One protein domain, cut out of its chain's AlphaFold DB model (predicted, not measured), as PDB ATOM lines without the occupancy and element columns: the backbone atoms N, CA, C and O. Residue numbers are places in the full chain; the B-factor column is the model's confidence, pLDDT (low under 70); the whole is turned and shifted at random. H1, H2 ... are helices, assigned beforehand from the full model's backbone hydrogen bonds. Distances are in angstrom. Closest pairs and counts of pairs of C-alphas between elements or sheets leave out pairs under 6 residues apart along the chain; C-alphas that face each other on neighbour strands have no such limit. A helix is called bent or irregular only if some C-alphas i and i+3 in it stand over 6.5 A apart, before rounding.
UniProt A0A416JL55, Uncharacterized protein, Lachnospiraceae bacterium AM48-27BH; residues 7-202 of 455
ATOM      1  N   TYR A   7     293.194 362.850 237.552       76.25
ATOM      2  CA  TYR A   7     292.654 363.890 238.431       76.25
ATOM      3  C   TYR A   7     291.152 364.156 238.204       76.25
ATOM      4  O   TYR A   7     290.446 364.503 239.149       76.25
ATOM      5  N   ILE A   8     290.637 363.966 236.979       77.81
ATOM      6  CA  ILE A   8     289.203 364.129 236.675       77.81
ATOM      7  C   ILE A   8     288.388 363.032 237.363       77.81
ATOM      8  O   ILE A   8     287.274 363.285 237.830       77.81
ATOM      9  N   GLU A   9     288.925 361.815 237.418       78.19
ATOM     10  CA  GLU A   9     288.284 360.694 238.107       78.19
ATOM     11  C   GLU A   9     288.313 360.899 239.621       78.19
ATOM     12  O   GLU A   9     287.266 360.788 240.257       78.19
ATOM     13  N   VAL A  10     289.462 361.310 240.173       77.62
ATOM     14  CA  VAL A  10     289.607 361.659 241.598       77.62
ATOM     15  C   VAL A  10     288.638 362.772 241.994       77.62
ATOM     16  O   VAL A  10     287.921 362.641 242.982       77.62
ATOM     17  N   PHE A  11     288.551 363.843 241.199       84.88
ATOM     18  CA  PHE A  11     287.611 364.938 241.440       84.88
ATOM     19  C   PHE A  11     286.158 364.453 241.465       84.88
ATOM     20  O   PHE A  11     285.399 364.807 242.368       84.88
ATOM     21  N   ARG A  12     285.764 363.631 240.484       84.00
ATOM     22  CA  ARG A  12     284.397 363.109 240.373       84.00
ATOM     23  C   ARG A  12     284.028 362.233 241.565       84.00
ATOM     24  O   ARG A  12     282.962 362.429 242.141       84.00
ATOM     25  N   ASP A  13     284.907 361.305 241.931       84.00
ATOM     26  CA  ASP A  13     284.692 360.395 243.054       84.00
ATOM     27  C   ASP A  13     284.662 361.144 244.395       84.00
ATOM     28  O   ASP A  13     283.755 360.942 245.207       84.00
ATOM     29  N   ALA A  14     285.585 362.089 244.607       87.25
ATOM     30  CA  ALA A  14     285.588 362.941 245.793       87.25
ATOM     31  C   ALA A  14     284.284 363.745 245.910       87.25
ATOM     32  O   ALA A  14     283.694 363.822 246.990       87.25
ATOM     33  N   LYS A  15     283.788 364.297 244.798       91.38
ATOM     34  CA  LYS A  15     282.528 365.049 244.766       91.38
ATOM     35  C   LYS A  15     281.324 364.169 245.093       91.38
ATOM     36  O   LYS A  15     280.482 364.556 245.900       91.38
ATOM     37  N   GLU A  16     281.256 362.969 244.523       90.88
ATOM     38  CA  GLU A  16     280.187 362.011 244.815       90.88
ATOM     39  C   GLU A  16     280.196 361.589 246.293       90.88
ATOM     40  O   GLU A  16     279.151 361.597 246.957       90.88
ATOM     41  N   ARG A  17     281.379 361.289 246.848       91.75
ATOM     42  CA  ARG A  17     281.548 360.978 248.276       91.75
ATOM     43  C   ARG A  17     281.118 362.141 249.167       91.75
ATOM     44  O   ARG A  17     280.422 361.905 250.157       91.75
ATOM     45  N   PHE A  18     281.496 363.369 248.821       93.00
ATOM     46  CA  PHE A  18     281.128 364.572 249.565       93.00
ATOM     47  C   PHE A  18     279.605 364.783 249.598       93.00
ATOM     48  O   PHE A  18     279.018 364.892 250.678       93.00
ATOM     49  N   GLU A  19     278.937 364.741 248.442       93.19
ATOM     50  CA  GLU A  19     277.480 364.916 248.352       93.19
ATOM     51  C   GLU A  19     276.709 363.807 249.079       93.19
ATOM     52  O   GLU A  19     275.691 364.055 249.737       93.19
ATOM     53  N   LYS A  20     277.223 362.572 249.037       91.94
ATOM     54  CA  LYS A  20     276.652 361.445 249.780       91.94
ATOM     55  C   LYS A  20     276.756 361.646 251.293       91.94
ATOM     56  O   LYS A  20     275.775 361.407 251.998       91.94
ATOM     57  N   GLN A  21     277.907 362.099 251.795       90.94
ATOM     58  CA  GLN A  21     278.094 362.410 253.218       90.94
ATOM     59  C   GLN A  21     277.169 363.549 253.669       90.94
ATOM     60  O   GLN A  21     276.516 363.436 254.708       90.94
ATOM     61  N   LYS A  22     277.038 364.597 252.848       91.44
ATOM     62  CA  LYS A  22     276.155 365.742 253.105       91.44
ATOM     63  C   LYS A  22     274.682 365.335 253.151       91.44
ATOM     64  O   LYS A  22     273.971 365.690 254.089       91.44
ATOM     65  N   THR A  23     274.236 364.524 252.192       92.50
ATOM     66  CA  THR A  23     272.857 364.005 252.144       92.50
ATOM     67  C   THR A  23     272.547 363.088 253.330       92.50
ATOM     68  O   THR A  23     271.424 363.073 253.830       92.50
ATOM     69  N   ALA A  24     273.547 362.349 253.814       91.50
ATOM     70  CA  ALA A  24     273.429 361.494 254.992       91.50
ATOM     71  C   ALA A  24     273.458 362.262 256.330       91.50
ATOM     72  O   ALA A  24     273.285 361.643 257.379       91.50
ATOM     73  N   GLY A  25     273.676 363.583 256.317       89.81
ATOM     74  CA  GLY A  25     273.793 364.396 257.530       89.81
ATOM     75  C   GLY A  25     275.051 364.094 258.352       89.81
ATOM     76  O   GLY A  25     275.036 364.279 259.568       89.81
ATOM     77  N   ALA A  26     276.112 363.590 257.714       87.00
ATOM     78  CA  ALA A  26     277.388 363.350 258.375       87.00
ATOM     79  C   ALA A  26     278.064 364.678 258.759       87.00
ATOM     80  O   ALA A  26     277.963 365.669 258.037       87.00
ATOM     81  N   GLU A  27     278.779 364.693 259.884       87.44
ATOM     82  CA  GLU A  27     279.645 365.817 260.245       87.44
ATOM     83  C   GLU A  27     280.913 365.759 259.385       87.44
ATOM     84  O   GLU A  27     281.706 364.823 259.507       87.44
ATOM     85  N   ILE A  28     281.084 366.735 258.488       87.69
ATOM     86  CA  ILE A  28     282.223 366.798 257.567       87.69
ATOM     87  C   ILE A  28     283.231 367.833 258.090       87.69
ATOM     88  O   ILE A  28     282.916 369.029 258.144       87.69
ATOM     89  N   PRO A  29     284.457 367.421 258.462       86.44
ATOM     90  CA  PRO A  29     285.509 368.353 258.846       86.44
ATOM     91  C   PRO A  29     285.784 369.361 257.730       86.44
ATOM     92  O   PRO A  29     285.896 368.988 256.567       86.44
ATOM     93  N   GLN A  30     285.900 370.642 258.086       89.56
ATOM     94  CA  GLN A  30     286.209 371.719 257.134       89.56
ATOM     95  C   GLN A  30     285.225 371.807 255.949       89.56
ATOM     96  O   GLN A  30     285.597 372.258 254.867       89.56
ATOM     97  N   GLN A  31     283.951 371.436 256.152       91.56
ATOM     98  CA  GLN A  31     282.925 371.412 255.101       91.56
ATOM     99  C   GLN A  31     282.890 372.685 254.240       91.56
ATOM    100  O   GLN A  31     282.881 372.588 253.022       91.56
ATOM    101  N   SER A  32     282.930 373.878 254.846       92.62
ATOM    102  CA  SER A  32     282.895 375.145 254.094       92.62
ATOM    103  C   SER A  32     284.112 375.343 253.178       92.62
ATOM    104  O   SER A  32     283.984 375.956 252.118       92.62
ATOM    105  N   LEU A  33     285.285 374.831 253.564       93.50
ATOM    106  CA  LEU A  33     286.484 374.867 252.727       93.50
ATOM    107  C   LEU A  33     286.338 373.913 251.534       93.50
ATOM    108  O   LEU A  33     286.638 374.313 250.412       93.50
ATOM    109  N   LEU A  34     285.831 372.699 251.776       92.81
ATOM    110  CA  LEU A  34     285.564 371.696 250.738       92.81
ATOM    111  C   LEU A  34     284.509 372.186 249.737       92.81
ATOM    112  O   LEU A  34     284.727 372.096 248.533       92.81
ATOM    113  N   GLU A  35     283.399 372.758 250.218       94.31
ATOM    114  CA  GLU A  35     282.341 373.327 249.368       94.31
ATOM    115  C   GLU A  35     282.897 374.407 248.442       94.31
ATOM    116  O   GLU A  35     282.656 374.371 247.238       94.31
ATOM    117  N   GLY A  36     283.700 375.321 248.989       95.44
ATOM    118  CA  GLY A  36     284.323 376.367 248.193       95.44
ATOM    119  C   GLY A  36     285.329 375.830 247.167       95.44
ATOM    120  O   GLY A  36     285.392 376.345 246.054       95.44
ATOM    121  N   ALA A  37     286.086 374.782 247.505       94.44
ATOM    122  CA  ALA A  37     287.023 374.155 246.575       94.44
ATOM    123  C   ALA A  37     286.296 373.427 245.428       94.44
ATOM    124  O   ALA A  37     286.697 373.564 244.273       94.44
ATOM    125  N   PHE A  38     285.205 372.705 245.716       94.94
ATOM    126  CA  PHE A  38     284.366 372.088 244.681       94.94
ATOM    127  C   PHE A  38     283.713 373.133 243.772       94.94
ATOM    128  O   PHE A  38     283.738 372.971 242.553       94.94
ATOM    129  N   GLU A  39     283.168 374.209 244.345       95.00
ATOM    130  CA  GLU A  39     282.555 375.297 243.578       95.00
ATOM    131  C   GLU A  39     283.571 375.978 242.654       95.00
ATOM    132  O   GLU A  39     283.290 376.201 241.475       95.00
ATOM    133  N   TYR A  40     284.775 376.245 243.163       95.06
ATOM    134  CA  TYR A  40     285.865 376.773 242.352       95.06
ATOM    135  C   TYR A  40     286.222 375.835 241.194       95.06
ATOM    136  O   TYR A  40     286.255 376.271 240.045       95.06
ATOM    137  N   LEU A  41     286.464 374.552 241.471       91.38
ATOM    138  CA  LEU A  41     286.858 373.578 240.449       91.38
ATOM    139  C   LEU A  41     285.776 373.386 239.376       91.38
ATOM    140  O   LEU A  41     286.106 373.263 238.196       91.38
ATOM    141  N   ASP A  42     284.496 373.440 239.754       91.31
ATOM    142  CA  ASP A  42     283.379 373.428 238.803       91.31
ATOM    143  C   ASP A  42     283.407 374.643 237.869       91.31
ATOM    144  O   ASP A  42     283.129 374.513 236.676       91.31
ATOM    145  N   GLN A  43     283.750 375.822 238.389       92.69
ATOM    146  CA  GLN A  43     283.749 377.083 237.641       92.69
ATOM    147  C   GLN A  43     285.086 377.377 236.950       92.69
ATOM    148  O   GLN A  43     285.137 378.239 236.072       92.69
ATOM    149  N   ARG A  44     286.159 376.650 237.280       89.75
ATOM    150  CA  ARG A  44     287.536 376.912 236.834       89.75
ATOM    151  C   ARG A  44     287.659 377.113 235.325       89.75
ATOM    152  O   ARG A  44     288.327 378.036 234.878       89.75
ATOM    153  N   HIS A  45     286.988 376.274 234.540       83.06
ATOM    154  CA  HIS A  45     287.034 376.309 233.076       83.06
ATOM    155  C   HIS A  45     286.401 377.569 232.455       83.06
ATOM    156  O   HIS A  45     286.598 377.823 231.271       83.06
ATOM    157  N   SER A  46     285.623 378.331 233.229       88.56
ATOM    158  CA  SER A  46     285.018 379.595 232.792       88.56
ATOM    159  C   SER A  46     285.919 380.817 233.013       88.56
ATOM    160  O   SER A  46     285.608 381.894 232.506       88.56
ATOM    161  N   LEU A  47     287.025 380.651 233.746       86.31
ATOM    162  CA  LEU A  47     287.989 381.708 234.049       86.31
ATOM    163  C   LEU A  47     289.021 381.852 232.921       86.31
ATOM    164  O   LEU A  47     289.339 380.878 232.234       86.31
ATOM    165  N   GLY A  48     289.587 383.050 232.763       81.00
ATOM    166  CA  GLY A  48     290.747 383.268 231.887       81.00
ATOM    167  C   GLY A  48     292.021 382.619 232.444       81.00
ATOM    168  O   GLY A  48     292.103 382.362 233.639       81.00
ATOM    169  N   GLU A  49     293.028 382.367 231.603       74.69
ATOM    170  CA  GLU A  49     294.256 381.638 231.990       74.69
ATOM    171  C   GLU A  49     295.015 382.278 233.166       74.69
ATOM    172  O   GLU A  49     295.418 381.578 234.093       74.69
ATOM    173  N   GLU A  50     295.156 383.607 233.172       77.56
ATOM    174  CA  GLU A  50     295.809 384.354 234.260       77.56
ATOM    175  C   GLU A  50     295.035 384.221 235.585       77.56
ATOM    176  O   GLU A  50     295.617 384.006 236.648       77.56
ATOM    177  N   GLU A  51     293.702 384.252 235.518       84.81
ATOM    178  CA  GLU A  51     292.839 384.086 236.688       84.81
ATOM    179  C   GLU A  51     292.818 382.630 237.184       84.81
ATOM    180  O   GLU A  51     292.815 382.394 238.393       84.81
ATOM    181  N   GLN A  52     292.862 381.645 236.276       84.56
ATOM    182  CA  GLN A  52     293.037 380.235 236.638       84.56
ATOM    183  C   GLN A  52     294.346 380.036 237.401       84.56
ATOM    184  O   GLN A  52     294.325 379.420 238.463       84.56
ATOM    185  N   TYR A  53     295.450 380.607 236.909       81.56
ATOM    186  CA  TYR A  53     296.750 380.529 237.567       81.56
ATOM    187  C   TYR A  53     296.693 381.053 239.008       81.56
ATOM    188  O   TYR A  53     297.027 380.318 239.936       81.56
ATOM    189  N   ASP A  54     296.210 382.278 239.224       83.81
ATOM    190  CA  ASP A  54     296.160 382.875 240.565       83.81
ATOM    191  C   ASP A  54     295.228 382.111 241.518       83.81
ATOM    192  O   ASP A  54     295.556 381.876 242.693       83.81
ATOM    193  N   GLN A  55     294.060 381.694 241.022       91.12
ATOM    194  CA  GLN A  55     293.086 380.969 241.830       91.12
ATOM    195  C   GLN A  55     293.557 379.552 242.169       91.12
ATOM    196  O   GLN A  55     293.383 379.132 243.314       91.12
ATOM    197  N   ASP A  56     294.211 378.842 241.248       87.31
ATOM    198  CA  ASP A  56     294.713 377.490 241.499       87.31
ATOM    199  C   ASP A  56     295.748 377.499 242.635       87.31
ATOM    200  O   ASP A  56     295.681 376.683 243.557       87.31
ATOM    201  N   GLN A  57     296.679 378.464 242.622       82.06
ATOM    202  CA  GLN A  57     297.677 378.619 243.690       82.06
ATOM    203  C   GLN A  57     297.010 378.958 245.029       82.06
ATOM    204  O   GLN A  57     297.365 378.402 246.074       82.06
ATOM    205  N   THR A  58     296.021 379.856 244.994       90.75
ATOM    206  CA  THR A  58     295.279 380.296 246.179       90.75
ATOM    207  C   THR A  58     294.531 379.133 246.824       90.75
ATOM    208  O   THR A  58     294.651 378.902 248.029       90.75
ATOM    209  N   TRP A  59     293.775 378.370 246.037       92.38
ATOM    210  CA  TRP A  59     293.001 377.238 246.534       92.38
ATOM    211  C   TRP A  59     293.886 376.089 246.995       92.38
ATOM    212  O   TRP A  59     293.630 375.540 248.068       92.38
ATOM    213  N   ARG A  60     294.977 375.791 246.279       86.75
ATOM    214  CA  ARG A  60     295.979 374.820 246.736       86.75
ATOM    215  C   ARG A  60     296.505 375.178 248.127       86.75
ATOM    216  O   ARG A  60     296.490 374.334 249.019       86.75
ATOM    217  N   HIS A  61     296.900 376.434 248.345       85.81
ATOM    218  CA  HIS A  61     297.432 376.874 249.639       85.81
ATOM    219  C   HIS A  61     296.381 376.842 250.761       85.81
ATOM    220  O   HIS A  61     296.677 376.466 251.899       85.81
ATOM    221  N   ARG A  62     295.126 377.196 250.455       90.19
ATOM    222  CA  ARG A  62     294.011 377.086 251.411       90.19
ATOM    223  C   ARG A  62     293.756 375.638 251.822       90.19
ATOM    224  O   ARG A  62     293.509 375.385 252.998       90.19
ATOM    225  N   MET A  63     293.844 374.699 250.883       87.94
ATOM    226  CA  MET A  63     293.703 373.271 251.171       87.94
ATOM    227  C   MET A  63     294.865 372.742 252.010       87.94
ATOM    228  O   MET A  63     294.631 372.079 253.019       87.94
ATOM    229  N   GLU A  64     296.096 373.102 251.645       82.06
ATOM    230  CA  GLU A  64     297.319 372.707 252.350       82.06
ATOM    231  C   GLU A  64     297.313 373.129 253.824       82.06
ATOM    232  O   GLU A  64     297.682 372.354 254.705       82.06
ATOM    233  N   SER A  65     296.886 374.367 254.088       82.31
ATOM    234  CA  SER A  65     296.914 374.971 255.423       82.31
ATOM    235  C   SER A  65     295.657 374.703 256.253       82.31
ATOM    236  O   SER A  65     295.718 374.757 257.482       82.31
ATOM    237  N   GLY A  66     294.516 374.449 255.604       79.75
ATOM    238  CA  GLY A  66     293.207 374.506 256.249       79.75
ATOM    239  C   GLY A  66     292.427 373.197 256.311       79.75
ATOM    240  O   GLY A  66     291.520 373.109 257.133       79.75
ATOM    241  N   CYS A  67     292.730 372.197 255.476       78.00
ATOM    242  CA  CYS A  67     291.811 371.068 255.288       78.00
ATOM    243  C   CYS A  67     292.015 369.909 256.287       78.00
ATOM    244  O   CYS A  67     291.049 369.280 256.716       78.00
ATOM    245  N   GLY A  68     293.245 369.679 256.757       76.25
ATOM    246  CA  GLY A  68     293.567 368.544 257.634       76.25
ATOM    247  C   GLY A  68     293.598 367.196 256.895       76.25
ATOM    248  O   GLY A  68     293.489 367.150 255.673       76.25
ATOM    249  N   ASP A  69     293.739 366.093 257.635       75.12
ATOM    250  CA  ASP A  69     294.139 364.780 257.086       75.12
ATOM    251  C   ASP A  69     292.967 363.877 256.642       75.12
ATOM    252  O   ASP A  69     293.040 362.655 256.749       75.12
ATOM    253  N   SER A  70     291.845 364.448 256.186       81.50
ATOM    254  CA  SER A  70     290.738 363.624 255.665       81.50
ATOM    255  C   SER A  70     290.994 363.163 254.224       81.50
ATOM    256  O   SER A  70     291.661 363.864 253.459       81.50
ATOM    257  N   ASP A  71     290.406 362.030 253.825       79.94
ATOM    258  CA  ASP A  71     290.501 361.530 252.444       79.94
ATOM    259  C   ASP A  71     290.015 362.588 251.436       79.94
ATOM    260  O   ASP A  71     290.719 362.906 250.485       79.94
ATOM    261  N   LEU A  72     288.872 363.236 251.707       84.12
ATOM    262  CA  LEU A  72     288.317 364.308 250.864       84.12
ATOM    263  C   LEU A  72     289.259 365.511 250.730       84.12
ATOM    264  O   LEU A  72     289.378 366.104 249.658       84.12
ATOM    265  N   CYS A  73     289.920 365.879 251.826       84.00
ATOM    266  CA  CYS A  73     290.898 366.959 251.833       84.00
ATOM    267  C   CYS A  73     292.135 366.619 251.017       84.00
ATOM    268  O   CYS A  73     292.626 367.463 250.271       84.00
ATOM    269  N   THR A  74     292.605 365.382 251.149       81.00
ATOM    270  CA  THR A  74     293.746 364.861 250.401       81.00
ATOM    271  C   THR A  74     293.422 364.858 248.910       81.00
ATOM    272  O   THR A  74     294.154 365.461 248.130       81.00
ATOM    273  N   ASP A  75     292.276 364.299 248.517       82.94
ATOM    274  CA  ASP A  75     291.843 364.230 247.118       82.94
ATOM    275  C   ASP A  75     291.754 365.618 246.467       82.94
ATOM    276  O   ASP A  75     292.320 365.851 245.397       82.94
ATOM    277  N   LEU A  76     291.101 366.581 247.127       87.06
ATOM    278  CA  LEU A  76     290.965 367.938 246.592       87.06
ATOM    279  C   LEU A  76     292.274 368.727 246.593       87.06
ATOM    280  O   LEU A  76     292.523 369.481 245.650       87.06
ATOM    281  N   TYR A  77     293.118 368.564 247.613       84.06
ATOM    282  CA  TYR A  77     294.457 369.151 247.619       84.06
ATOM    283  C   TYR A  77     295.254 368.697 246.391       84.06
ATOM    284  O   TYR A  77     295.919 369.514 245.751       84.06
ATOM    285  N   TRP A  78     295.131 367.426 246.004       77.00
ATOM    286  CA  TRP A  78     295.830 366.883 244.844       77.00
ATOM    287  C   TRP A  78     295.250 367.329 243.512       77.00
ATOM    288  O   TRP A  78     296.018 367.701 242.624       77.00
ATOM    289  N   VAL A  79     293.923 367.382 243.382       84.06
ATOM    290  CA  VAL A  79     293.275 367.969 242.198       84.06
ATOM    291  C   VAL A  79     293.743 369.414 241.999       84.06
ATOM    292  O   VAL A  79     294.136 369.792 240.899       84.06
ATOM    293  N   LEU A  80     293.793 370.209 243.069       86.38
ATOM    294  CA  LEU A  80     294.249 371.600 243.011       86.38
ATOM    295  C   LEU A  80     295.754 371.736 242.780       86.38
ATOM    296  O   LEU A  80     296.188 372.667 242.107       86.38
ATOM    297  N   THR A  81     296.556 370.803 243.289       78.56
ATOM    298  CA  THR A  81     297.994 370.739 242.996       78.56
ATOM    299  C   THR A  81     298.236 370.460 241.517       78.56
ATOM    300  O   THR A  81     299.051 371.142 240.896       78.56
ATOM    301  N   PHE A  82     297.468 369.537 240.934       77.62
ATOM    302  CA  PHE A  82     297.496 369.276 239.501       77.62
ATOM    303  C   PHE A  82     297.092 370.519 238.702       77.62
ATOM    304  O   PHE A  82     297.851 370.969 237.851       77.62
ATOM    305  N   CYS A  83     295.942 371.128 239.006       81.19
ATOM    306  CA  CYS A  83     295.480 372.331 238.312       81.19
ATOM    307  C   CYS A  83     296.494 373.485 238.396       81.19
ATOM    308  O   CYS A  83     296.831 374.081 237.375       81.19
ATOM    309  N   SER A  84     297.054 373.726 239.584       77.44
ATOM    310  CA  SER A  84     298.117 374.706 239.834       77.44
ATOM    311  C   SER A  84     299.339 374.469 238.956       77.44
ATOM    312  O   SER A  84     299.808 375.406 238.311       77.44
ATOM    313  N   MET A  85     299.814 373.227 238.880       73.06
ATOM    314  CA  MET A  85     300.934 372.844 238.028       73.06
ATOM    315  C   MET A  85     300.608 372.993 236.538       73.06
ATOM    316  O   MET A  85     301.480 373.375 235.769       73.06
ATOM    317  N   MET A  86     299.383 372.694 236.117       73.50
ATOM    318  CA  MET A  86     298.972 372.783 234.714       73.50
ATOM    319  C   MET A  86     298.849 374.228 234.250       73.50
ATOM    320  O   MET A  86     299.275 374.546 233.146       73.50
ATOM    321  N   SER A  87     298.347 375.116 235.109       73.56
ATOM    322  CA  SER A  87     298.374 376.561 234.870       73.56
ATOM    323  C   SER A  87     299.807 377.088 234.809       73.56
ATOM    324  O   SER A  87     300.155 377.842 233.907       73.56
ATOM    325  N   ASP A  88     300.664 376.633 235.728       68.88
ATOM    326  CA  ASP A  88     302.110 376.858 235.692       68.88
ATOM    327  C   ASP A  88     302.687 376.416 234.322       68.88
ATOM    328  O   ASP A  88     303.306 377.208 233.615       68.88
ATOM    329  N   LEU A  89     302.420 375.175 233.902       67.38
ATOM    330  CA  LEU A  89     302.895 374.565 232.655       67.38
ATOM    331  C   LEU A  89     302.365 375.248 231.394       67.38
ATOM    332  O   LEU A  89     303.140 375.425 230.460       67.38
ATOM    333  N   GLY A  90     301.111 375.694 231.382       66.06
ATOM    334  CA  GLY A  90     300.548 376.505 230.303       66.06
ATOM    335  C   GLY A  90     301.324 377.809 230.111       66.06
ATOM    336  O   GLY A  90     301.795 378.086 229.010       66.06
ATOM    337  N   VAL A  91     301.580 378.547 231.200       63.84
ATOM    338  CA  VAL A  91     302.418 379.762 231.175       63.84
ATOM    339  C   VAL A  91     303.845 379.448 230.702       63.84
ATOM    340  O   VAL A  91     304.463 380.236 229.982       63.84
ATOM    341  N   TYR A  92     304.395 378.289 231.076       63.00
ATOM    342  CA  TYR A  92     305.731 377.875 230.638       63.00
ATOM    343  C   TYR A  92     305.792 377.519 229.153       63.00
ATOM    344  O   TYR A  92     306.765 377.895 228.498       63.00
ATOM    345  N   LEU A  93     304.786 376.821 228.625       60.56
ATOM    346  CA  LEU A  93     304.703 376.446 227.214       60.56
ATOM    347  C   LEU A  93     304.476 377.682 226.333       60.56
ATOM    348  O   LEU A  93     305.167 377.825 225.325       60.56
ATOM    349  N   ASP A  94     303.654 378.640 226.764       62.91
ATOM    350  CA  ASP A  94     303.537 379.947 226.101       62.91
ATOM    351  C   ASP A  94     304.879 380.709 226.115       62.91
ATOM    352  O   ASP A  94     305.364 381.209 225.096       62.91
ATOM    353  N   GLY A  95     305.585 380.678 227.251       59.38
ATOM    354  CA  GLY A  95     306.945 381.203 227.363       59.38
ATOM    355  C   GLY A  95     307.960 380.515 226.440       59.38
ATOM    356  O   GLY A  95     308.892 381.174 225.979       59.38
ATOM    357  N   MET A  96     307.808 379.221 226.136       55.25
ATOM    358  CA  MET A  96     308.667 378.500 225.183       55.25
ATOM    359  C   MET A  96     308.440 378.951 223.744       55.25
ATOM    360  O   MET A  96     309.422 379.156 223.029       55.25
ATOM    361  N   VAL A  97     307.180 379.156 223.348       55.19
ATOM    362  CA  VAL A  97     306.817 379.739 222.046       55.19
ATOM    363  C   VAL A  97     307.449 381.130 221.890       55.19
ATOM    364  O   VAL A  97     307.869 381.514 220.800       55.19
ATOM    365  N   GLN A  98     307.610 381.855 223.001       57.38
ATOM    366  CA  GLN A  98     308.200 383.195 223.051       57.38
ATOM    367  C   GLN A  98     309.719 383.224 223.359       57.38
ATOM    368  O   GLN A  98     310.312 384.303 223.393       57.38
ATOM    369  N   GLY A  99     310.379 382.075 223.577       54.00
ATOM    370  CA  GLY A  99     311.836 381.973 223.797       54.00
ATOM    371  C   GLY A  99     312.356 382.207 225.233       54.00
ATOM    372  O   GLY A  99     313.540 382.496 225.424       54.00
ATOM    373  N   ASN A 100     311.523 382.077 226.271       61.47
ATOM    374  CA  ASN A 100     311.873 382.331 227.678       61.47
ATOM    375  C   ASN A 100     312.410 381.084 228.427       61.47
ATOM    376  O   ASN A 100     311.674 380.351 229.092       61.47
ATOM    377  N   ALA A 101     313.731 380.876 228.391       52.03
ATOM    378  CA  ALA A 101     314.404 379.714 228.995       52.03
ATOM    379  C   ALA A 101     314.383 379.647 230.546       52.03
ATOM    380  O   ALA A 101     314.596 378.576 231.122       52.03
ATOM    381  N   GLU A 102     314.156 380.767 231.240       55.12
ATOM    382  CA  GLU A 102     314.131 380.846 232.713       55.12
ATOM    383  C   GLU A 102     312.782 380.403 233.297       55.12
ATOM    384  O   GLU A 102     312.740 379.729 234.329       55.12
ATOM    385  N   GLY A 103     311.671 380.752 232.634       54.91
ATOM    386  CA  GLY A 103     310.343 380.230 232.979       54.91
ATOM    387  C   GLY A 103     310.325 378.705 232.886       54.91
ATOM    388  O   GLY A 103     310.046 378.019 233.865       54.91
ATOM    389  N   PHE A 104     310.779 378.187 231.750       53.06
ATOM    390  CA  PHE A 104     310.880 376.762 231.451       53.06
ATOM    391  C   PHE A 104     311.560 375.915 232.543       53.06
ATOM    392  O   PHE A 104     311.008 374.915 233.001       53.06
ATOM    393  N   LYS A 105     312.754 376.318 233.005       55.19
ATOM    394  CA  LYS A 105     313.494 375.563 234.035       55.19
ATOM    395  C   LYS A 105     312.750 375.516 235.370       55.19
ATOM    396  O   LYS A 105     312.831 374.509 236.067       55.19
ATOM    397  N   ARG A 106     312.031 376.583 235.731       58.72
ATOM    398  CA  ARG A 106     311.231 376.630 236.964       58.72
ATOM    399  C   ARG A 106     310.036 375.684 236.899       58.72
ATOM    400  O   ARG A 106     309.804 374.965 237.865       58.72
ATOM    401  N   GLY A 107     309.342 375.633 235.764       59.03
ATOM    402  CA  GLY A 107     308.228 374.710 235.553       59.03
ATOM    403  C   GLY A 107     308.624 373.250 235.613       59.03
ATOM    404  O   GLY A 107     308.023 372.477 236.352       59.03
ATOM    405  N   LEU A 108     309.696 372.893 234.904       57.16
ATOM    406  CA  LEU A 108     310.223 371.534 234.925       57.16
ATOM    407  C   LEU A 108     310.630 371.112 236.341       57.16
ATOM    408  O   LEU A 108     310.308 370.012 236.764       57.16
ATOM    409  N   ASN A 109     311.287 371.994 237.098       62.22
ATOM    410  CA  ASN A 109     311.663 371.685 238.474       62.22
ATOM    411  C   ASN A 109     310.440 371.487 239.381       62.22
ATOM    412  O   ASN A 109     310.472 370.574 240.192       62.22
ATOM    413  N   LYS A 110     309.361 372.266 239.210       62.09
ATOM    414  CA  LYS A 110     308.101 372.080 239.956       62.09
ATOM    415  C   LYS A 110     307.414 370.748 239.639       62.09
ATOM    416  O   LYS A 110     306.943 370.080 240.548       62.09
ATOM    417  N   VAL A 111     307.367 370.341 238.368       59.62
ATOM    418  CA  VAL A 111     306.805 369.034 237.967       59.62
ATOM    419  C   VAL A 111     307.631 367.874 238.544       59.62
ATOM    420  O   VAL A 111     307.100 366.809 238.855       59.62
ATOM    421  N   MET A 112     308.939 368.088 238.679       58.66
ATOM    422  CA  MET A 112     309.910 367.094 239.135       58.66
ATOM    423  C   MET A 112     310.169 367.153 240.650       58.66
ATOM    424  O   MET A 112     310.998 366.385 241.145       58.66
ATOM    425  N   GLU A 113     309.502 368.047 241.390       62.94
ATOM    426  CA  GLU A 113     309.647 368.132 242.842       62.94
ATOM    427  C   GLU A 113     309.142 366.835 243.504       62.94
ATOM    428  O   GLU A 113     308.127 366.266 243.085       62.94
ATOM    429  N   PRO A 114     309.846 366.318 244.529       53.56
ATOM    430  CA  PRO A 114     309.374 365.163 245.279       53.56
ATOM    431  C   PRO A 114     308.024 365.476 245.924       53.56
ATOM    432  O   PRO A 114     307.890 366.480 246.623       53.56
ATOM    433  N   PHE A 115     307.040 364.598 245.730       60.84
ATOM    434  CA  PHE A 115     305.766 364.700 246.433       60.84
ATOM    435  C   PHE A 115     306.004 364.640 247.947       60.84
ATOM    436  O   PHE A 115     306.847 363.873 248.417       60.84
ATOM    437  N   ASP A 116     305.237 365.411 248.715       56.59
ATOM    438  CA  ASP A 116     305.341 365.574 250.176       56.59
ATOM    439  C   ASP A 116     305.016 364.303 251.003       56.59
ATOM    440  O   ASP A 116     304.816 364.363 252.215       56.59
ATOM    441  N   GLY A 117     304.985 363.134 250.356       57.59
ATOM    442  CA  GLY A 117     304.735 361.832 250.962       57.59
ATOM    443  C   GLY A 117     303.259 361.502 251.188       57.59
ATOM    444  O   GLY A 117     302.981 360.396 251.649       57.59
ATOM    445  N   ARG A 118     302.310 362.396 250.858       57.47
ATOM    446  CA  ARG A 118     300.869 362.120 251.047       57.47
ATOM    447  C   ARG A 118     300.224 361.330 249.901       57.47
ATOM    448  O   ARG A 118     299.098 360.872 250.062       57.47
ATOM    449  N   LEU A 119     300.912 361.153 248.771       58.69
ATOM    450  CA  LEU A 119     300.469 360.270 247.685       58.69
ATOM    451  C   LEU A 119     301.086 358.886 247.807       58.69
ATOM    452  O   LEU A 119     302.300 358.749 247.994       58.69
ATOM    453  N   SER A 120     300.276 357.861 247.560       61.66
ATOM    454  CA  SER A 120     300.808 356.538 247.261       61.66
ATOM    455  C   SER A 120     301.647 356.581 245.980       61.66
ATOM    456  O   SER A 120     301.444 357.406 245.088       61.66
ATOM    457  N   TYR A 121     302.579 355.642 245.845       62.97
ATOM    458  CA  TYR A 121     303.418 355.540 244.650       62.97
ATOM    459  C   TYR A 121     302.617 355.425 243.345       62.97
ATOM    460  O   TYR A 121     303.016 355.997 242.334       62.97
ATOM    461  N   GLY A 122     301.478 354.725 243.367       60.47
ATOM    462  CA  GLY A 122     300.611 354.598 242.194       60.47
ATOM    463  C   GLY A 122     299.996 355.933 241.776       60.47
ATOM    464  O   GLY A 122     299.910 356.224 240.587       60.47
ATOM    465  N   GLU A 123     299.633 356.775 242.743       65.19
ATOM    466  CA  GLU A 123     299.075 358.104 242.477       65.19
ATOM    467  C   GLU A 123     300.129 359.076 241.958       65.19
ATOM    468  O   GLU A 123     299.868 359.799 241.004       65.19
ATOM    469  N   GLN A 124     301.339 359.042 242.516       68.38
ATOM    470  CA  GLN A 124     302.461 359.849 242.026       68.38
ATOM    471  C   GLN A 124     302.803 359.522 240.562       68.38
ATOM    472  O   GLN A 124     303.110 360.407 239.767       68.38
ATOM    473  N   ALA A 125     302.732 358.245 240.187       67.12
ATOM    474  CA  ALA A 125     303.011 357.815 238.824       67.12
ATOM    475  C   ALA A 125     301.863 358.126 237.850       67.12
ATOM    476  O   ALA A 125     302.124 358.603 236.748       67.12
ATOM    477  N   ALA A 126     300.603 357.928 238.257       66.50
ATOM    478  CA  ALA A 126     299.442 358.356 237.470       66.50
ATOM    479  C   ALA A 126     299.468 359.872 237.220       66.50
ATOM    480  O   ALA A 126     299.244 360.331 236.103       66.50
ATOM    481  N   TYR A 127     299.858 360.637 238.240       71.69
ATOM    482  CA  TYR A 127     300.067 362.075 238.141       71.69
ATOM    483  C   TYR A 127     301.157 362.437 237.122       71.69
ATOM    484  O   TYR A 127     300.937 363.291 236.269       71.69
ATOM    485  N   ARG A 128     302.329 361.786 237.159       72.88
ATOM    486  CA  ARG A 128     303.401 362.028 236.170       72.88
ATOM    487  C   ARG A 128     302.962 361.690 234.747       72.88
ATOM    488  O   ARG A 128     303.315 362.419 233.822       72.88
ATOM    489  N   LEU A 129     302.162 360.639 234.581       71.81
ATOM    490  CA  LEU A 129     301.604 360.270 233.283       71.81
ATOM    491  C   LEU A 129     300.620 361.326 232.756       71.81
ATOM    492  O   LEU A 129     300.660 361.641 231.569       71.81
ATOM    493  N   ASP A 130     299.808 361.931 233.629       75.00
ATOM    494  CA  ASP A 130     298.965 363.072 233.255       75.00
ATOM    495  C   ASP A 130     299.804 364.233 232.720       75.00
ATOM    496  O   ASP A 130     299.513 364.771 231.651       75.00
ATOM    497  N   VAL A 131     300.901 364.586 233.395       73.94
ATOM    498  CA  VAL A 131     301.764 365.678 232.915       73.94
ATOM    499  C   VAL A 131     302.351 365.370 231.544       73.94
ATOM    500  O   VAL A 131     302.352 366.236 230.671       73.94
ATOM    501  N   ILE A 132     302.806 364.133 231.332       72.31
ATOM    502  CA  ILE A 132     303.308 363.684 230.029       72.31
ATOM    503  C   ILE A 132     302.223 363.857 228.961       72.31
ATOM    504  O   ILE A 132     302.487 364.467 227.926       72.31
ATOM    505  N   CYS A 133     300.994 363.401 229.217       71.00
ATOM    506  CA  CYS A 133     299.912 363.538 228.246       71.00
ATOM    507  C   CYS A 133     299.516 364.985 227.972       71.00
ATOM    508  O   CYS A 133     299.159 365.308 226.837       71.00
ATOM    509  N   TYR A 134     299.648 365.876 228.953       74.25
ATOM    510  CA  TYR A 134     299.437 367.302 228.726       74.25
ATOM    511  C   TYR A 134     300.478 367.902 227.810       74.25
ATOM    512  O   TYR A 134     300.121 368.521 226.812       74.25
ATOM    513  N   VAL A 135     301.755 367.655 228.101       70.56
ATOM    514  CA  VAL A 135     302.850 368.140 227.261       70.56
ATOM    515  C   VAL A 135     302.672 367.639 225.828       70.56
ATOM    516  O   VAL A 135     302.794 368.425 224.899       70.56
ATOM    517  N   VAL A 136     302.298 366.371 225.638       70.12
ATOM    518  CA  VAL A 136     302.040 365.787 224.310       70.12
ATOM    519  C   VAL A 136     300.876 366.468 223.590       70.12
ATOM    520  O   VAL A 136     300.993 366.748 222.399       70.12
ATOM    521  N   MET A 137     299.762 366.751 224.281       70.81
ATOM    522  CA  MET A 137     298.642 367.503 223.693       70.81
ATOM    523  C   MET A 137     299.082 368.887 223.243       70.81
ATOM    524  O   MET A 137     298.917 369.234 222.078       70.81
ATOM    525  N   THR A 138     299.671 369.651 224.161       67.06
ATOM    526  CA  THR A 138     300.068 371.029 223.893       67.06
ATOM    527  C   THR A 138     301.127 371.086 222.796       67.06
ATOM    528  O   THR A 138     301.045 371.925 221.909       67.06
ATOM    529  N   MET A 139     302.077 370.149 222.774       65.75
ATOM    530  CA  MET A 139     303.016 370.005 221.662       65.75
ATOM    531  C   MET A 139     302.311 369.774 220.341       65.75
ATOM    532  O   MET A 139     302.623 370.454 219.373       65.75
ATOM    533  N   ASN A 140     301.389 368.812 220.294       66.75
ATOM    534  CA  ASN A 140     300.696 368.449 219.069       66.75
ATOM    535  C   ASN A 140     299.920 369.643 218.480       66.75
ATOM    536  O   ASN A 140     299.869 369.793 217.263       66.75
ATOM    537  N   ASP A 141     299.388 370.513 219.343       64.12
ATOM    538  CA  ASP A 141     298.683 371.742 218.959       64.12
ATOM    539  C   ASP A 141     299.634 372.888 218.546       64.12
ATOM    540  O   ASP A 141     299.225 373.816 217.849       64.12
ATOM    541  N   HIS A 142     300.916 372.805 218.915       59.88
ATOM    542  CA  HIS A 142     301.953 373.803 218.632       59.88
ATOM    543  C   HIS A 142     303.128 373.249 217.798       59.88
ATOM    544  O   HIS A 142     304.215 373.823 217.807       59.88
ATOM    545  N   MET A 143     302.930 372.160 217.043       57.56
ATOM    546  CA  MET A 143     303.987 371.485 216.263       57.56
ATOM    547  C   MET A 143     304.672 372.361 215.208       57.56
ATOM    548  O   MET A 143     305.778 372.035 214.782       57.56
ATOM    549  N   ASP A 144     304.049 373.471 214.814       58.00
ATOM    550  CA  ASP A 144     304.601 374.442 213.862       58.00
ATOM    551  C   ASP A 144     305.602 375.430 214.513       58.00
ATOM    552  O   ASP A 144     305.973 376.443 213.913       58.00
ATOM    553  N   CYS A 145     306.030 375.176 215.755       62.50
ATOM    554  CA  CYS A 145     307.045 375.968 216.452       62.50
ATOM    555  C   CYS A 145     308.465 375.770 215.880       62.50
ATOM    556  O   CYS A 145     308.729 374.880 215.076       62.50
ATOM    557  N   SER A 146     309.407 376.625 216.300       63.97
ATOM    558  CA  SER A 146     310.802 376.547 215.847       63.97
ATOM    559  C   SER A 146     311.481 375.231 216.253       63.97
ATOM    560  O   SER A 146     311.172 374.652 217.293       63.97
ATOM    561  N   GLU A 147     312.469 374.796 215.471       67.00
ATOM    562  CA  GLU A 147     313.282 373.597 215.734       67.00
ATOM    563  C   GLU A 147     313.868 373.584 217.160       67.00
ATOM    564  O   GLU A 147     313.789 372.587 217.877       67.00
ATOM    565  N   GLU A 148     314.346 374.737 217.640       64.50
ATOM    566  CA  GLU A 148     314.840 374.872 219.012       64.50
ATOM    567  C   GLU A 148     313.744 374.697 220.078       64.50
ATOM    568  O   GLU A 148     314.032 374.278 221.202       64.50
ATOM    569  N   ALA A 149     312.497 375.078 219.786       62.56
ATOM    570  CA  ALA A 149     311.372 374.836 220.681       62.56
ATOM    571  C   ALA A 149     311.044 373.340 220.712       62.56
ATOM    572  O   ALA A 149     310.967 372.771 221.797       62.56
ATOM    573  N   CYS A 150     310.974 372.681 219.553       65.06
ATOM    574  CA  CYS A 150     310.740 371.241 219.439       65.06
ATOM    575  C   CYS A 150     311.785 370.411 220.203       65.06
ATOM    576  O   CYS A 150     311.416 369.540 220.995       65.06
ATOM    577  N   GLN A 151     313.075 370.741 220.064       68.75
ATOM    578  CA  GLN A 151     314.155 370.076 220.802       68.75
ATOM    579  C   GLN A 151     314.020 370.254 222.317       68.75
ATOM    580  O   GLN A 151     314.149 369.299 223.084       68.75
ATOM    581  N   ARG A 152     313.696 371.471 222.770       66.12
ATOM    582  CA  ARG A 152     313.498 371.749 224.197       66.12
ATOM    583  C   ARG A 152     312.347 370.941 224.794       66.12
ATOM    584  O   ARG A 152     312.440 370.570 225.963       66.12
ATOM    585  N   ILE A 153     311.282 370.665 224.039       64.69
ATOM    586  CA  ILE A 153     310.161 369.873 224.560       64.69
ATOM    587  C   ILE A 153     310.472 368.370 224.543       64.69
ATOM    588  O   ILE A 153     310.150 367.682 225.513       64.69
ATOM    589  N   ALA A 154     311.174 367.864 223.523       67.44
ATOM    590  CA  ALA A 154     311.659 366.479 223.515       67.44
ATOM    591  C   ALA A 154     312.551 366.178 224.739       67.44
ATOM    592  O   ALA A 154     312.367 365.162 225.415       67.44
ATOM    593  N   ASP A 155     313.434 367.112 225.107       68.25
ATOM    594  CA  ASP A 155     314.261 367.009 226.314       68.25
ATOM    595  C   ASP A 155     313.429 366.958 227.613       68.25
ATOM    596  O   ASP A 155     313.832 366.302 228.581       68.25
ATOM    597  N   ILE A 156     312.285 367.660 227.677       67.19
ATOM    598  CA  ILE A 156     311.361 367.565 228.823       67.19
ATOM    599  C   ILE A 156     310.739 366.180 228.874       67.19
ATOM    600  O   ILE A 156     310.782 365.541 229.927       67.19
ATOM    601  N   LEU A 157     310.154 365.734 227.761       68.12
ATOM    602  CA  LEU A 157     309.474 364.446 227.689       68.12
ATOM    603  C   LEU A 157     310.412 363.322 228.134       68.12
ATOM    604  O   LEU A 157     310.028 362.514 228.977       68.12
ATOM    605  N   GLY A 158     311.670 363.332 227.683       66.94
ATOM    606  CA  GLY A 158     312.676 362.359 228.112       66.94
ATOM    607  C   GLY A 158     312.968 362.381 229.620       66.94
ATOM    608  O   GLY A 158     313.114 361.326 230.241       66.94
ATOM    609  N   LYS A 159     313.017 363.565 230.246       69.81
ATOM    610  CA  LYS A 159     313.227 363.693 231.702       69.81
ATOM    611  C   LYS A 159     312.023 363.224 232.511       69.81
ATOM    612  O   LYS A 159     312.216 362.565 233.530       69.81
ATOM    613  N   LEU A 160     310.808 363.548 232.063       66.38
ATOM    614  CA  LEU A 160     309.573 363.085 232.700       66.38
ATOM    615  C   LEU A 160     309.472 361.561 232.646       66.38
ATOM    616  O   LEU A 160     309.195 360.938 233.668       66.38
ATOM    617  N   TRP A 161     309.785 360.972 231.489       70.19
ATOM    618  CA  TRP A 161     309.869 359.524 231.322       70.19
ATOM    619  C   TRP A 161     310.902 358.895 232.252       70.19
ATOM    620  O   TRP A 161     310.564 357.993 233.009       70.19
ATOM    621  N   SER A 162     312.122 359.434 232.293       70.06
ATOM    622  CA  SER A 162     313.182 358.912 233.168       70.06
ATOM    623  C   SER A 162     312.790 358.943 234.652       70.06
ATOM    624  O   SER A 162     313.105 358.024 235.403       70.06
ATOM    625  N   ALA A 163     312.097 359.996 235.099       66.56
ATOM    626  CA  ALA A 163     311.625 360.087 236.479       66.56
ATOM    627  C   ALA A 163     310.441 359.164 236.774       66.56
ATOM    628  O   ALA A 163     310.326 358.664 237.895       66.56
ATOM    629  N   LEU A 164     309.553 358.951 235.803       70.12
ATOM    630  CA  LEU A 164     308.485 357.966 235.919       70.12
ATOM    631  C   LEU A 164     309.070 356.549 236.019       70.12
ATOM    632  O   LEU A 164     308.717 355.828 236.949       70.12
ATOM    633  N   ASP A 165     310.016 356.200 235.149       67.81
ATOM    634  CA  ASP A 165     310.692 354.898 235.139       67.81
ATOM    635  C   ASP A 165     311.438 354.637 236.449       67.81
ATOM    636  O   ASP A 165     311.201 353.617 237.091       67.81
ATOM    637  N   GLN A 166     312.250 355.592 236.918       67.62
ATOM    638  CA  GLN A 166     312.953 355.461 238.199       67.62
ATOM    639  C   GLN A 166     311.975 355.229 239.360       67.62
ATOM    640  O   GLN A 166     312.215 354.403 240.237       67.62
ATOM    641  N   GLN A 167     310.838 355.929 239.362       64.50
ATOM    642  CA  GLN A 167     309.822 355.763 240.398       64.50
ATOM    643  C   GLN A 167     309.124 354.397 240.318       64.50
ATOM    644  O   GLN A 167     308.753 353.841 241.354       64.50
ATOM    645  N   ILE A 168     308.925 353.859 239.115       63.56
ATOM    646  CA  ILE A 168     308.383 352.514 238.914       63.56
ATOM    647  C   ILE A 168     309.387 351.464 239.411       63.56
ATOM    648  O   ILE A 168     309.001 350.566 240.165       63.56
ATOM    649  N   GLU A 169     310.663 351.600 239.042       63.09
ATOM    650  CA  GLU A 169     311.745 350.685 239.425       63.09
ATOM    651  C   GLU A 169     311.973 350.649 240.941       63.09
ATOM    652  O   GLU A 169     312.015 349.566 241.528       63.09
ATOM    653  N   ASP A 170     312.051 351.813 241.592       59.53
ATOM    654  CA  ASP A 170     312.342 351.917 243.027       59.53
ATOM    655  C   ASP A 170     311.256 351.280 243.906       59.53
ATOM    656  O   ASP A 170     311.531 350.833 245.022       59.53
ATOM    657  N   ASN A 171     310.012 351.237 243.419       56.03
ATOM    658  CA  ASN A 171     308.849 350.907 244.244       56.03
ATOM    659  C   ASN A 171     308.165 349.591 243.864       56.03
ATOM    660  O   ASN A 171     307.247 349.167 244.570       56.03
ATOM    661  N   GLY A 172     308.597 348.933 242.781       48.81
ATOM    662  CA  GLY A 172     308.195 347.569 242.418       48.81
ATOM    663  C   GLY A 172     306.692 347.359 242.192       48.81
ATOM    664  O   GLY A 172     306.224 346.224 242.251       48.81
ATOM    665  N   LYS A 173     305.918 348.431 241.973       49.62
ATOM    666  CA  LYS A 173     304.451 348.403 241.849       49.62
ATOM    667  C   LYS A 173     304.013 348.980 240.505       49.62
ATOM    668  O   LYS A 173     303.823 350.185 240.370       49.62
ATOM    669  N   ILE A 174     303.823 348.090 239.533       48.31
ATOM    670  CA  ILE A 174     303.429 348.406 238.148       48.31
ATOM    671  C   ILE A 174     301.889 348.405 237.979       48.31
ATOM    672  O   ILE A 174     301.343 349.201 237.227       48.31
ATOM    673  N   ALA A 175     301.165 347.626 238.787       40.03
ATOM    674  CA  ALA A 175     299.728 347.329 238.692       40.03
ATOM    675  C   ALA A 175     298.746 348.494 238.422       40.03
ATOM    676  O   ALA A 175     297.950 348.447 237.484       40.03
ATOM    677  N   ARG A 176     298.753 349.537 239.271       44.06
ATOM    678  CA  ARG A 176     297.809 350.677 239.175       44.06
ATOM    679  C   ARG A 176     298.173 351.609 238.018       44.06
ATOM    680  O   ARG A 176     297.299 352.235 237.426       44.06
ATOM    681  N   ILE A 177     299.457 351.642 237.672       49.91
ATOM    682  CA  ILE A 177     299.999 352.395 236.544       49.91
ATOM    683  C   ILE A 177     299.673 351.664 235.243       49.91
ATOM    684  O   ILE A 177     299.304 352.334 234.294       49.91
ATOM    685  N   SER A 178     299.691 350.324 235.203       50.41
ATOM    686  CA  SER A 178     299.375 349.532 234.003       50.41
ATOM    687  C   SER A 178     298.021 349.880 233.412       50.41
ATOM    688  O   SER A 178     297.955 350.223 232.244       50.41
ATOM    689  N   ARG A 179     296.954 349.900 234.221       54.19
ATOM    690  CA  ARG A 179     295.612 350.269 233.735       54.19
ATOM    691  C   ARG A 179     295.563 351.720 233.249       54.19
ATOM    692  O   ARG A 179     294.856 352.048 232.299       54.19
ATOM    693  N   TYR A 180     296.302 352.605 233.913       54.81
ATOM    694  CA  TYR A 180     296.371 354.015 233.549       54.81
ATOM    695  C   TYR A 180     297.167 354.252 232.253       54.81
ATOM    696  O   TYR A 180     296.775 355.064 231.417       54.81
ATOM    697  N   VAL A 181     298.232 353.475 232.064       57.66
ATOM    698  CA  VAL A 181     299.072 353.378 230.867       57.66
ATOM    699  C   VAL A 181     298.295 352.757 229.711       57.66
ATOM    700  O   VAL A 181     298.305 353.317 228.622       57.66
ATOM    701  N   GLU A 182     297.563 351.668 229.945       58.12
ATOM    702  CA  GLU A 182     296.653 351.017 228.993       58.12
ATOM    703  C   GLU A 182     295.604 352.003 228.478       58.12
ATOM    704  O   GLU A 182     295.468 352.196 227.271       58.12
ATOM    705  N   ASN A 183     294.935 352.712 229.392       57.56
ATOM    706  CA  ASN A 183     293.933 353.723 229.054       57.56
ATOM    707  C   ASN A 183     294.500 354.935 228.292       57.56
ATOM    708  O   ASN A 183     293.723 355.705 227.731       57.56
ATOM    709  N   ASN A 184     295.824 355.119 228.279       59.72
ATOM    710  CA  ASN A 184     296.504 356.233 227.626       59.72
ATOM    711  C   ASN A 184     297.547 355.775 226.582       59.72
ATOM    712  O   ASN A 184     298.386 356.576 226.176       59.72
ATOM    713  N   GLN A 185     297.490 354.532 226.082       63.25
ATOM    714  CA  GLN A 185     298.472 353.992 225.121       63.25
ATOM    715  C   GLN A 185     298.653 354.863 223.869       63.25
ATOM    716  O   GLN A 185     299.771 355.002 223.371       63.25
ATOM    717  N   GLU A 186     297.579 355.487 223.377       63.31
ATOM    718  CA  GLU A 186     297.647 356.414 222.242       63.31
ATOM    719  C   GLU A 186     298.497 357.655 222.552       63.31
ATOM    720  O   GLU A 186     299.348 358.019 221.745       63.31
ATOM    721  N   CYS A 187     298.326 358.258 223.736       63.88
ATOM    722  CA  CYS A 187     299.148 359.380 224.206       63.88
ATOM    723  C   CYS A 187     300.630 358.988 224.256       63.88
ATOM    724  O   CYS A 187     301.495 359.736 223.801       63.88
ATOM    725  N   LEU A 188     300.930 357.793 224.767       63.44
ATOM    726  CA  LEU A 188     302.307 357.319 224.913       63.44
ATOM    727  C   LEU A 188     302.953 357.045 223.554       63.44
ATOM    728  O   LEU A 188     304.110 357.417 223.332       63.44
ATOM    729  N   ARG A 189     302.188 356.485 222.609       65.88
ATOM    730  CA  ARG A 189     302.624 356.328 221.219       65.88
ATOM    731  C   ARG A 189     302.897 357.679 220.563       65.88
ATOM    732  O   ARG A 189     303.948 357.847 219.950       65.88
ATOM    733  N   ASP A 190     301.986 358.638 220.718       64.12
ATOM    734  CA  ASP A 190     302.137 359.987 220.172       64.12
ATOM    735  C   ASP A 190     303.370 360.687 220.780       64.12
ATOM    736  O   ASP A 190     304.165 361.263 220.043       64.12
ATOM    737  N   SER A 191     303.623 360.528 222.084       67.44
ATOM    738  CA  SER A 191     304.825 361.054 222.757       67.44
ATOM    739  C   SER A 191     306.138 360.500 222.185       67.44
ATOM    740  O   SER A 191     307.112 361.236 221.998       67.44
ATOM    741  N   THR A 192     306.146 359.207 221.849       65.38
ATOM    742  CA  THR A 192     307.316 358.519 221.290       65.38
ATOM    743  C   THR A 192     307.568 358.993 219.863       65.38
ATOM    744  O   THR A 192     308.679 359.400 219.539       65.38
ATOM    745  N   MET A 193     306.517 359.052 219.037       64.62
ATOM    746  CA  MET A 193     306.613 359.562 217.665       64.62
ATOM    747  C   MET A 193     307.071 361.025 217.617       64.62
ATOM    748  O   MET A 193     307.805 361.403 216.707       64.62
ATOM    749  N   LEU A 194     306.643 361.860 218.568       63.38
ATOM    750  CA  LEU A 194     307.106 363.246 218.671       63.38
ATOM    751  C   LEU A 194     308.604 363.312 218.979       63.38
ATOM    752  O   LEU A 194     309.330 364.037 218.305       63.38
ATOM    753  N   THR A 195     309.071 362.506 219.931       64.25
ATOM    754  CA  THR A 195     310.496 362.416 220.279       64.25
ATOM    755  C   THR A 195     311.328 361.951 219.078       64.25
ATOM    756  O   THR A 195     312.337 362.566 218.748       64.25
ATOM    757  N   GLU A 196     310.873 360.920 218.362       66.56
ATOM    758  CA  GLU A 196     311.542 360.403 217.161       66.56
ATOM    759  C   GLU A 196     311.573 361.418 216.012       66.56
ATOM    760  O   GLU A 196     312.595 361.552 215.345       66.56
ATOM    761  N   ARG A 197     310.483 362.161 215.783       64.62
ATOM    762  CA  ARG A 197     310.433 363.205 214.745       64.62
ATOM    763  C   ARG A 197     311.431 364.324 215.007       64.62
ATOM    764  O   ARG A 197     312.063 364.784 214.063       64.62
ATOM    765  N   VAL A 198     311.583 364.737 216.261       62.25
ATOM    766  CA  VAL A 198     312.563 365.758 216.653       62.25
ATOM    767  C   VAL A 198     313.991 365.231 216.481       62.25
ATOM    768  O   VAL A 198     314.819 365.891 215.864       62.25
ATOM    769  N   LEU A 199     314.265 363.995 216.908       63.03
ATOM    770  CA  LEU A 199     315.574 363.355 216.712       63.03
ATOM    771  C   LEU A 199     315.917 363.120 215.229       63.03
ATOM    772  O   LEU A 199     317.088 363.122 214.851       63.03
ATOM    773  N   ALA A 200     314.915 362.903 214.376       62.06
ATOM    774  CA  ALA A 200     315.098 362.769 212.932       62.06
ATOM    775  C   ALA A 200     315.365 364.115 212.233       62.06
ATOM    776  O   ALA A 200     315.956 364.119 211.160       62.06
ATOM    777  N   GLN A 201     314.955 365.241 212.824       59.75
ATOM    778  CA  GLN A 201     315.289 366.580 212.320       59.75
ATOM    779  C   GLN A 201     316.759 366.939 212.597       59.75
ATOM    780  O   GLN A 201     317.396 367.546 211.742       59.75
ATOM    781  N   ASP A 202     317.315 366.482 213.725       53.44
ATOM    782  CA  ASP A 202     318.730 366.677 214.099       53.44
ATOM    783  C   ASP A 202     319.689 365.824 213.235       53.44
ATOM    784  O   ASP A 202     320.816 366.212 212.926       53.44
TER     785      ASP A 202
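Overview. This is residues 7 to 202 of the 455 residues of an uncharacterized protein of Lachnospiraceae bacterium AM48-27BH (UniProt A0A416JL55). The long helix H4 runs through the middle of two groups of helices: with H1, H2 and H3 it makes an up-and-down bundle, each helix running against the one before, and beside it stands the hairpin of H6 and H7, with H9 slanting over both and short H8 packed on H6. H5 folds back along residues 85 to 96 of H4. The printed part has 196 residues with nine named helices, H1 to H9 in order, and no named strand; the class is all helix. It is compact, with a radius of gyration of the C-alphas of 18.0 A, and elongated, spanning 62 by 39 by 25 A.

Along the chain. H4, residues 71 to 97, is 39.0 A long from C-alpha 71 at (290.501, 361.530, 252.444). Before it come H1, residues 7 to 23, H2, residues 31 to 46, and H3, residues 49 to 66. H2 is irregular: C-alphas 42 and 45 are 7.4 A apart. After it come H5, residues 101 to 111, H6, residues 121 to 141, 30.7 A, H7, residues 147 to 171, 36.7 A, H8, residues 175 to 182, and H9, residues 185 to 202, ending at C-alpha 202 (318.730, 366.677, 214.099).

Arrangement. H4, the hub, touches H3 at a shallow tilt of 31 degrees, opposite ways; their closest C-alphas, Asp 56 and Ser 84, are 4.7 A apart. With residues 72 to 82 alone it touches H1, closest at the C-alphas of Tyr 7 and Val 79, 5.6 A. H4 and H6 only just touch, with 3 pairs of C-alphas within 8 A. H6 and H7 form a hairpin at 14 degrees, closest at the C-alphas of Ala 125 and Leu 164, 6.2 A. H9 touches H7 at a steep tilt of 47 degrees, closest at the C-alphas of Ala 154 and Thr 195, 5.3 A. H8 is apart from H7. Every O i to N i+4 pair is within hydrogen-bond range in H1, H3, H4, H6 and H9; in H2 it is 10 of 12, H5 6 of 7, H7 20 of 21 and H8 2 of 4.

Size, cuts and confidence. The C-alphas farthest apart, of Gly 25 and Asp 202, are 62.5 A apart. The printed part has no cut, and no link is long. Mean pLDDT of the printed part is 72.0; 101 residues are under 70, namely 88 to 126, 138 to 160, 163 and 165 to 202.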